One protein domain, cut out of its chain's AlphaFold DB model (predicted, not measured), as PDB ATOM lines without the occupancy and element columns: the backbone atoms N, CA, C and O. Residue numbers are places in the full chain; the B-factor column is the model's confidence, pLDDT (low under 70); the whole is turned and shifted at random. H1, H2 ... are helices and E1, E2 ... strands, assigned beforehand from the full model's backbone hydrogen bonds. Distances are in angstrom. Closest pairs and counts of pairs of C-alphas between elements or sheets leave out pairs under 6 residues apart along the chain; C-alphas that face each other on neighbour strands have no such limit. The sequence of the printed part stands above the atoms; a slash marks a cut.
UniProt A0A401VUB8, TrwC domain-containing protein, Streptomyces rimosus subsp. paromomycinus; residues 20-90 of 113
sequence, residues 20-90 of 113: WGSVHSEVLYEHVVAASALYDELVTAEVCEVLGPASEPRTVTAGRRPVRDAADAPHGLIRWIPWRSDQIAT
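This is residues 20 to 90 of the 113 residues of the protein "TrwC domain-containing protein" of Streptomyces rimosus subsp. paromomycinus (UniProt A0A401VUB8). A long helix, H2, has a small two-stranded hairpin, E2 and E3, beside its later half, and two thin arms stick out from this loose body: residues 20 to 36 with E1, H1 and the beginning of H2, and residues 79 to 90 with H4. The short helix H3 lies between the hairpin and the second arm. The printed part has 71 residues, in the order E1 H1 H2 E2 E3 H3 H4, and is mostly helix; the sheet E2 - E3 is antiparallel. The whole is loose, with a radius of gyration of the C-alphas of 16.1 A and spans of 46 by 39 by 27 A.

E1, residues 20 to 22, pairs with no named strand and is apart from H1, residues 25 to 30. H1 and H2, residues 32 to 51, meet only through their link. The closest C-alphas of H2 and E2, residues 55 to 57, are those of Thr 44 and Ser 55, 7.0 A apart. E2 and E3, residues 68 to 70, form an antiparallel hairpin at 140 degrees, with N 56 and O 69 within hydrogen-bond range at 2.9 A. H3, residues 75 to 79, and H4, residues 83 to 90, are apart. In H1, H2, H3 and H4 every O i to N i+4 pair is within hydrogen-bond range.

E1 begins at C-alpha 20, (54.426, 34.150, 150.402), and spans 7.2 A; H1 spans 8.7 A. H2 spans 28.0 A, from (47.144, 24.604, 131.707) at C-alpha 32. E2 spans 7.0 A, E3 6.9 A and H3 6.1 A. H4 spans 10.6 A and ends at C-alpha 90, (36.408, -1.699, 130.449).

The two farthest C-alphas, of Trp 20 and Gly 76, are 47.5 A apart. The printed part has no cut and no long link. pLDDT is under 70 at residues 59 to 61 and 75 to 83.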
ATOM      1  N   TRP A  20      55.056  35.359 150.927       92.81
ATOM      2  CA  TRP A  20      54.426  34.150 150.402       92.81
ATOM      3  C   TRP A  20      52.909  34.323 150.369       92.81
ATOM      4  O   TRP A  20      52.300  34.801 151.325       92.81
ATOM      5  N   GLY A  21      52.276  33.901 149.282       89.81
ATOM      6  CA  GLY A  21      50.821  33.912 149.173       89.81
ATOM      7  C   GLY A  21      50.294  32.793 148.294       89.81
ATOM      8  O   GLY A  21      51.060  32.117 147.613       89.81
ATOM      9  N   SER A  22      48.974  32.601 148.306       89.12
ATOM     10  CA  SER A  22      48.325  31.589 147.469       89.12
ATOM     11  C   SER A  22      48.632  31.816 145.994       89.12
ATOM     12  O   SER A  22      48.626  32.955 145.519       89.12
ATOM     13  N   VAL A  23      48.848  30.720 145.271       86.56
ATOM     14  CA  VAL A  23      48.876  30.740 143.808       86.56
ATOM     15  C   VAL A  23      47.493  31.146 143.293       86.56
ATOM     16  O   VAL A  23      46.474  30.709 143.839       86.56
ATOM     17  N   HIS A  24      47.450  31.955 142.236       87.31
ATOM     18  CA  HIS A  24      46.205  32.285 141.547       87.31
ATOM     19  C   HIS A  24      45.778  31.102 140.662       87.31
ATOM     20  O   HIS A  24      46.221  30.962 139.522       87.31
ATOM     21  N   SER A  25      44.953  30.210 141.209       86.56
ATOM     22  CA  SER A  25      44.584  28.941 140.565       86.56
ATOM     23  C   SER A  25      43.792  29.112 139.268       86.56
ATOM     24  O   SER A  25      43.946  28.296 138.366       86.56
ATOM     25  N   GLU A  26      42.981  30.164 139.155       91.50
ATOM     26  CA  GLU A  26      42.183  30.447 137.956       91.50
ATOM     27  C   GLU A  26      43.068  30.724 136.735       91.50
ATOM     28  O   GLU A  26      42.960  30.032 135.730       91.50
ATOM     29  N   VAL A  27      44.053  31.615 136.882       88.94
ATOM     30  CA  VAL A  27      45.041  31.919 135.835       88.94
ATOM     31  C   VAL A  27      45.864  30.678 135.477       88.94
ATOM     32  O   VAL A  27      46.117  30.406 134.305       88.94
ATOM     33  N   LEU A  28      46.257  29.867 136.469       86.81
ATOM     34  CA  LEU A  28      46.920  28.587 136.188       86.81
ATOM     35  C   LEU A  28      46.040  27.647 135.357       86.81
ATOM     36  O   LEU A  28      46.540  26.979 134.453       86.81
ATOM     37  N   TYR A  29      44.751  27.568 135.682       89.31
ATOM     38  CA  TYR A  29      43.809  26.696 134.996       89.31
ATOM     39  C   TYR A  29      43.568  27.153 133.553       89.31
ATOM     40  O   TYR A  29      43.610  26.327 132.642       89.31
ATOM     41  N   GLU A  30      43.411  28.457 133.326       94.88
ATOM     42  CA  GLU A  30      43.269  29.050 131.989       94.88
ATOM     43  C   GLU A  30      44.465  28.739 131.077       94.88
ATOM     44  O   GLU A  30      44.305  28.539 129.871       94.88
ATOM     45  N   HIS A  31      45.665  28.631 131.651       91.62
ATOM     46  CA  HIS A  31      46.897  28.387 130.903       91.62
ATOM     47  C   HIS A  31      47.382  26.932 130.913       91.62
ATOM     48  O   HIS A  31      48.419  26.644 130.315       91.62
ATOM     49  N   VAL A  32      46.652  25.985 131.518       90.06
ATOM     50  CA  VAL A  32      47.144  24.604 131.707       90.06
ATOM     51  C   VAL A  32      47.477  23.896 130.388       90.06
ATOM     52  O   VAL A  32      48.473  23.178 130.295       90.06
ATOM     53  N   VAL A  33      46.684  24.131 129.337       90.62
ATOM     54  CA  VAL A  33      46.906  23.527 128.013       90.62
ATOM     55  C   VAL A  33      48.133  24.133 127.332       90.62
ATOM     56  O   VAL A  33      48.937  23.397 126.765       90.62
ATOM     57  N   ALA A  34      48.305  25.454 127.421       91.31
ATOM     58  CA  ALA A  34      49.463  26.149 126.861       91.31
ATOM     59  C   ALA A  34      50.758  25.760 127.593       91.31
ATOM     60  O   ALA A  34      51.763  25.462 126.954       91.31
ATOM     61  N   ALA A  35      50.714  25.675 128.925       89.88
ATOM     62  CA  ALA A  35      51.833  25.213 129.740       89.88
ATOM     63  C   ALA A  35      52.212  23.756 129.425       89.88
ATOM     64  O   ALA A  35      53.393  23.443 129.294       89.88
ATOM     65  N   SER A  36      51.223  22.872 129.241       88.06
ATOM     66  CA  SER A  36      51.467  21.495 128.789       88.06
ATOM     67  C   SER A  36      52.096  21.454 127.399       88.06
ATOM     68  O   SER A  36      52.965  20.620 127.164       88.06
ATOM     69  N   ALA A  37      51.683  22.337 126.486       89.00
ATOM     70  CA  ALA A  37      52.271  22.392 125.156       89.00
ATOM     71  C   ALA A  37      53.735  22.828 125.184       89.00
ATOM     72  O   ALA A  37      54.574  22.164 124.580       89.00
ATOM     73  N   LEU A  38      54.039  23.862 125.968       91.44
ATOM     74  CA  LEU A  38      55.406  24.313 126.189       91.44
ATOM     75  C   LEU A  38      56.275  23.212 126.814       91.44
ATOM     76  O   LEU A  38      57.402  23.006 126.378       91.44
ATOM     77  N   TYR A  39      55.752  22.477 127.802       90.06
ATOM     78  CA  TYR A  39      56.459  21.342 128.402       90.06
ATOM     79  C   TYR A  39      56.808  20.271 127.360       90.06
ATOM     80  O   TYR A  39      57.961  19.853 127.283       90.06
ATOM     81  N   ASP A  40      55.840  19.859 126.537       87.69
ATOM     82  CA  ASP A  40      56.068  18.839 125.507       87.69
ATOM     83  C   ASP A  40      57.111  19.300 124.476       87.69
ATOM     84  O   ASP A  40      57.953  18.510 124.041       87.69
ATOM     85  N   GLU A  41      57.071  20.576 124.079       89.75
ATOM     86  CA  GLU A  41      58.028  21.168 123.142       89.75
ATOM     87  C   GLU A  41      59.444  21.207 123.717       89.75
ATOM     88  O   GLU A  41      60.364  20.723 123.058       89.75
ATOM     89  N   LEU A  42      59.610  21.700 124.949       92.69
ATOM     90  CA  LEU A  42      60.907  21.787 125.624       92.69
ATOM     91  C   LEU A  42      61.516  20.407 125.859       92.69
ATOM     92  O   LEU A  42      62.645  20.164 125.443       92.69
ATOM     93  N   VAL A  43      60.751  19.481 126.447       89.81
ATOM     94  CA  VAL A  43      61.233  18.118 126.708       89.81
ATOM     95  C   VAL A  43      61.649  17.450 125.412       89.81
ATOM     96  O   VAL A  43      62.690  16.802 125.358       89.81
ATOM     97  N   THR A  44      60.869  17.611 124.344       88.44
ATOM     98  CA  THR A  44      61.268  16.977 123.095       88.44
ATOM     99  C   THR A  44      62.476  17.655 122.453       88.44
ATOM    100  O   THR A  44      63.300  16.960 121.870       88.44
ATOM    101  N   ALA A  45      62.585  18.985 122.518       89.94
ATOM    102  CA  ALA A  45      63.756  19.688 122.006       89.94
ATOM    103  C   ALA A  45      65.020  19.192 122.720       89.94
ATOM    104  O   ALA A  45      65.963  18.776 122.057       89.94
ATOM    105  N   GLU A  46      64.993  19.116 124.051       92.50
ATOM    106  CA  GLU A  46      66.099  18.590 124.857       92.50
ATOM    107  C   GLU A  46      66.426  17.128 124.519       92.50
ATOM    108  O   GLU A  46      67.587  16.780 124.310       92.50
ATOM    109  N   VAL A  47      65.410  16.266 124.416       89.06
ATOM    110  CA  VAL A  47      65.600  14.852 124.059       89.06
ATOM    111  C   VAL A  47      66.196  14.712 122.657       89.06
ATOM    112  O   VAL A  47      67.102  13.903 122.465       89.06
ATOM    113  N   CYS A  48      65.727  15.503 121.689       88.06
ATOM    114  CA  CYS A  48      66.220  15.449 120.318       88.06
ATOM    115  C   CYS A  48      67.641  16.005 120.167       88.06
ATOM    116  O   CYS A  48      68.419  15.471 119.380       88.06
ATOM    117  N   GLU A  49      68.000  17.042 120.924       89.62
ATOM    118  CA  GLU A  49      69.373  17.562 120.971       89.62
ATOM    119  C   GLU A  49      70.353  16.504 121.498       89.62
ATOM    120  O   GLU A  49      71.453  16.347 120.970       89.62
ATOM    121  N   VAL A  50      69.952  15.732 122.514       90.50
ATOM    122  CA  VAL A  50      70.824  14.731 123.149       90.50
ATOM    123  C   VAL A  50      70.878  13.412 122.370       90.50
ATOM    124  O   VAL A  50      71.930  12.775 122.323       90.50
ATOM    125  N   LEU A  51      69.761  12.976 121.781       87.19
ATOM    126  CA  LEU A  51      69.613  11.633 121.200       87.19
ATOM    127  C   LEU A  51      69.450  11.621 119.671       87.19
ATOM    128  O   LEU A  51      69.360  10.545 119.081       87.19
ATOM    129  N   GLY A  52      69.424  12.783 119.012       85.50
ATOM    130  CA  GLY A  52      69.033  12.905 117.606       85.50
ATOM    131  C   GLY A  52      67.509  12.837 117.427       85.50
ATOM    132  O   GLY A  52      66.774  12.942 118.404       85.50
ATOM    133  N   PRO A  53      66.983  12.679 116.197       79.31
ATOM    134  CA  PRO A  53      65.542  12.644 115.937       79.31
ATOM    135  C   PRO A  53      64.846  11.482 116.669       79.31
ATOM    136  O   PRO A  53      64.722  10.384 116.147       79.31
ATOM    137  N   ALA A  54      64.390  11.736 117.892       81.00
ATOM    138  CA  ALA A  54      63.885  10.718 118.812       81.00
ATOM    139  C   ALA A  54      62.373  10.838 119.052       81.00
ATOM    140  O   ALA A  54      61.838  10.219 119.968       81.00
ATOM    141  N   SER A  55      61.666  11.641 118.250       79.44
ATOM    142  CA  SER A  55      60.227  11.859 118.411       79.44
ATOM    143  C   SER A  55      59.481  11.909 117.084       79.44
ATOM    144  O   SER A  55      59.953  12.533 116.132       79.44
ATOM    145  N   GLU A  56      58.274  11.360 117.070       80.06
ATOM    146  CA  GLU A  56      57.351  11.400 115.938       80.06
ATOM    147  C   GLU A  56      55.934  11.812 116.386       80.06
ATOM    148  O   GLU A  56      55.539  11.558 117.530       80.06
ATOM    149  N   PRO A  57      55.137  12.487 115.535       72.31
ATOM    150  CA  PRO A  57      53.738  12.747 115.840       72.31
ATOM    151  C   PRO A  57      52.955  11.435 115.820       72.31
ATOM    152  O   PRO A  57      52.887  10.752 114.799       72.31
ATOM    153  N   ARG A  58      52.282  11.109 116.920       71.19
ATOM    154  CA  ARG A  58      51.337   9.997 116.938       71.19
ATOM    155  C   ARG A  58      50.103  10.364 116.120       71.19
ATOM    156  O   ARG A  58      49.525  11.438 116.316       71.19
ATOM    157  N   THR A  59      49.634   9.448 115.273       61.53
ATOM    158  CA  THR A  59      48.337   9.603 114.600       61.53
ATOM    159  C   THR A  59      47.236   9.710 115.648       61.53
ATOM    160  O   THR A  59      46.973   8.782 116.415       61.53
ATOM    161  N   VAL A  60      46.596  10.873 115.692       60.78
ATOM    162  CA  VAL A  60      45.520  11.186 116.629       60.78
ATOM    163  C   VAL A  60      44.159  11.032 115.976       60.78
ATOM    164  O   VAL A  60      43.992  11.187 114.768       60.78
ATOM    165  N   THR A  61      43.154  10.767 116.808       63.72
ATOM    166  CA  THR A  61      41.758  10.990 116.434       63.72
ATOM    167  C   THR A  61      41.600  12.429 115.938       63.72
ATOM    168  O   THR A  61      42.058  13.356 116.608       63.72
ATOM    169  N   ALA A  62      40.948  12.614 114.788       71.06
ATOM    170  CA  ALA A  62      40.701  13.936 114.218       71.06
ATOM    171  C   ALA A  62      40.090  14.892 115.264       71.06
ATOM    172  O   ALA A  62      39.192  14.513 116.015       71.06
ATOM    173  N   GLY A  63      40.614  16.118 115.333       71.75
ATOM    174  CA  GLY A  63      40.201  17.129 116.314       71.75
ATOM    175  C   GLY A  63      40.871  17.027 117.691       71.75
ATOM    176  O   GLY A  63      40.610  17.875 118.541       71.75
ATOM    177  N   ARG A  64      41.744  16.037 117.941       72.44
ATOM    178  CA  ARG A  64      42.574  15.984 119.157       72.44
ATOM    179  C   ARG A  64      43.975  16.532 118.905       72.44
ATOM    180  O   ARG A  64      44.522  16.383 117.815       72.44
ATOM    181  N   ARG A  65      44.566  17.131 119.943       72.75
ATOM    182  CA  ARG A  65      45.966  17.570 119.931       72.75
ATOM    183  C   ARG A  65      46.881  16.358 119.687       72.75
ATOM    184  O   ARG A  65      46.740  15.383 120.429       72.75
ATOM    185  N   PRO A  66      47.797  16.409 118.702       73.06
ATOM    186  CA  PRO A  66      48.797  15.368 118.496       73.06
ATOM    187  C   PRO A  66      49.626  15.153 119.759       73.06
ATOM    188  O   PRO A  66      50.135  16.107 120.345       73.06
ATOM    189  N   VAL A  67      49.752  13.898 120.174       76.00
ATOM    190  CA  VAL A  67      50.695  13.486 121.219       76.00
ATOM    191  C   VAL A  67      51.961  13.019 120.513       76.00
ATOM    192  O   VAL A  67      51.864  12.361 119.478       76.00
ATOM    193  N   ARG A  68      53.139  13.370 121.027       79.12
ATOM    194  CA  ARG A  68      54.404  12.859 120.490       79.12
ATOM    195  C   ARG A  68      54.721  11.493 121.076       79.12
ATOM    196  O   ARG A  68      54.481  11.263 122.257       79.12
ATOM    197  N   ASP A  69      55.235  10.610 120.235       79.06
ATOM    198  CA  ASP A  69      55.754   9.302 120.625       79.06
ATOM    199  C   ASP A  69      57.262   9.251 120.368       79.06
ATOM    200  O   ASP A  69      57.793  10.081 119.623       79.06
ATOM    201  N   ALA A  70      57.954   8.308 121.001       77.50
ATOM    202  CA  ALA A  70      59.373   8.097 120.741       77.50
ATOM    203  C   ALA A  70      59.559   7.501 119.337       77.50
ATOM    204  O   ALA A  70      58.919   6.503 119.004       77.50
ATOM    205  N   ALA A  71      60.439   8.100 118.532       78.81
ATOM    206  CA  ALA A  71      60.778   7.560 117.218       78.81
ATOM    207  C   ALA A  71      61.354   6.141 117.371       78.81
ATOM    208  O   ALA A  71      62.077   5.859 118.329       78.81
ATOM    209  N   ASP A  72      60.982   5.247 116.454       74.00
ATOM    210  CA  ASP A  72      61.406   3.838 116.407       74.00
ATOM    211  C   ASP A  72      60.982   2.965 117.606       74.00
ATOM    212  O   ASP A  72      61.330   1.781 117.675       74.00
ATOM    213  N   ALA A  73      60.184   3.493 118.541       73.19
ATOM    214  CA  ALA A  73      59.634   2.703 119.633       73.19
ATOM    215  C   ALA A  73      58.554   1.744 119.099       73.19
ATOM    216  O   ALA A  73      57.547   2.187 118.540       73.19
ATOM    217  N   PRO A  74      58.681   0.417 119.303       70.75
ATOM    218  CA  PRO A  74      57.665  -0.513 118.834       70.75
ATOM    219  C   PRO A  74      56.312  -0.184 119.474       70.75
ATOM    220  O   PRO A  74      56.170  -0.244 120.696       70.75
ATOM    221  N   HIS A  75      55.280   0.090 118.671       66.56
ATOM    222  CA  HIS A  75      53.930   0.371 119.188       66.56
ATOM    223  C   HIS A  75      53.394  -0.742 120.107       66.56
ATOM    224  O   HIS A  75      52.574  -0.482 120.988       66.56
ATOM    225  N   GLY A  76      53.885  -1.978 119.946       60.75
ATOM    226  CA  GLY A  76      53.619  -3.094 120.852       60.75
ATOM    227  C   GLY A  76      54.144  -2.872 122.275       60.75
ATOM    228  O   GLY A  76      53.439  -3.218 123.214       60.75
ATOM    229  N   LEU A  77      55.311  -2.238 122.447       64.88
ATOM    230  CA  LEU A  77      55.876  -1.854 123.750       64.88
ATOM    231  C   LEU A  77      55.090  -0.704 124.390       64.88
ATOM    232  O   LEU A  77      54.813  -0.747 125.586       64.88
ATOM    233  N   ILE A  78      54.637   0.262 123.589       59.69
ATOM    234  CA  ILE A  78      53.752   1.350 124.039       59.69
ATOM    235  C   ILE A  78      52.377   0.798 124.462       59.69
ATOM    236  O   ILE A  78      51.814   1.224 125.471       59.69
ATOM    237  N   ARG A  79      51.851  -0.211 123.745       57.53
ATOM    238  CA  ARG A  79      50.607  -0.930 124.087       57.53
ATOM    239  C   ARG A  79      50.769  -1.902 125.263       57.53
ATOM    240  O   ARG A  79      49.769  -2.276 125.860       57.53
ATOM    241  N   TRP A  80      51.987  -2.309 125.619       49.78
ATOM    242  CA  TRP A  80      52.240  -3.245 126.725       49.78
ATOM    243  C   TRP A  80      52.180  -2.580 128.112       49.78
ATOM    244  O   TRP A  80      52.162  -3.262 129.134       49.78
ATOM    245  N   ILE A  81      52.132  -1.244 128.159       57.91
ATOM    246  CA  ILE A  81      52.263  -0.451 129.388       57.91
ATOM    247  C   ILE A  81      50.928   0.013 130.030       57.91
ATOM    248  O   ILE A  81      50.902   0.168 131.255       57.91
ATOM    249  N   PRO A  82      49.784   0.228 129.345       65.50
ATOM    250  CA  PRO A  82      48.714   1.004 129.954       65.50
ATOM    251  C   PRO A  82      47.587   0.117 130.504       65.50
ATOM    252  O   PRO A  82      46.441   0.223 130.080       65.50
ATOM    253  N   TRP A  83      47.874  -0.679 131.540       68.88
ATOM    254  CA  TRP A  83      46.840  -1.384 132.327       68.88
ATOM    255  C   TRP A  83      45.695  -0.450 132.758       68.88
ATOM    256  O   TRP A  83      44.523  -0.813 132.738       68.88
ATOM    257  N   ARG A  84      46.027   0.807 133.084       72.38
ATOM    258  CA  ARG A  84      45.042   1.842 133.425       72.38
ATOM    259  C   ARG A  84      44.137   2.215 132.242       72.38
ATOM    260  O   ARG A  84      42.968   2.512 132.462       72.38
ATOM    261  N   SER A  85      44.638   2.209 131.007       77.69
ATOM    262  CA  SER A  85      43.810   2.477 129.825       77.69
ATOM    263  C   SER A  85      42.837   1.335 129.551       77.69
ATOM    264  O   SER A  85      41.678   1.614 129.255       77.69
ATOM    265  N   ASP A  86      43.258   0.081 129.739       81.75
ATOM    266  CA  ASP A  86      42.374  -1.087 129.610       81.75
ATOM    267  C   ASP A  86      41.264  -1.075 130.669       81.75
ATOM    268  O   ASP A  86      40.103  -1.369 130.377       81.75
ATOM    269  N   GLN A  87      41.588  -0.655 131.895       82.31
ATOM    270  CA  GLN A  87      40.590  -0.445 132.944       82.31
ATOM    271  C   GLN A  87      39.587   0.646 132.585       82.31
ATOM    272  O   GLN A  87      38.388   0.457 132.771       82.31
ATOM    273  N   ILE A  88      40.058   1.778 132.054       85.06
ATOM    274  CA  ILE A  88      39.179   2.866 131.614       85.06
ATOM    275  C   ILE A  88      38.272   2.384 130.479       85.06
ATOM    276  O   ILE A  88      37.067   2.622 130.539       85.06
ATOM    277  N   ALA A  89      38.814   1.677 129.483       86.56
ATOM    278  CA  ALA A  89      38.034   1.118 128.381       86.56
ATOM    279  C   ALA A  89      36.958   0.148 128.892       86.56
ATOM    280  O   ALA A  89      35.784   0.296 128.561       86.56
ATOM    281  N   THR A  90      37.334  -0.760 129.798       90.06
ATOM    282  CA  THR A  90      36.408  -1.699 130.449       90.06
ATOM    283  C   THR A  90      35.307  -0.967 131.227       90.06
ATOM    284  O   THR A  90      34.128  -1.308 131.132       90.06
TER     285      THR A  90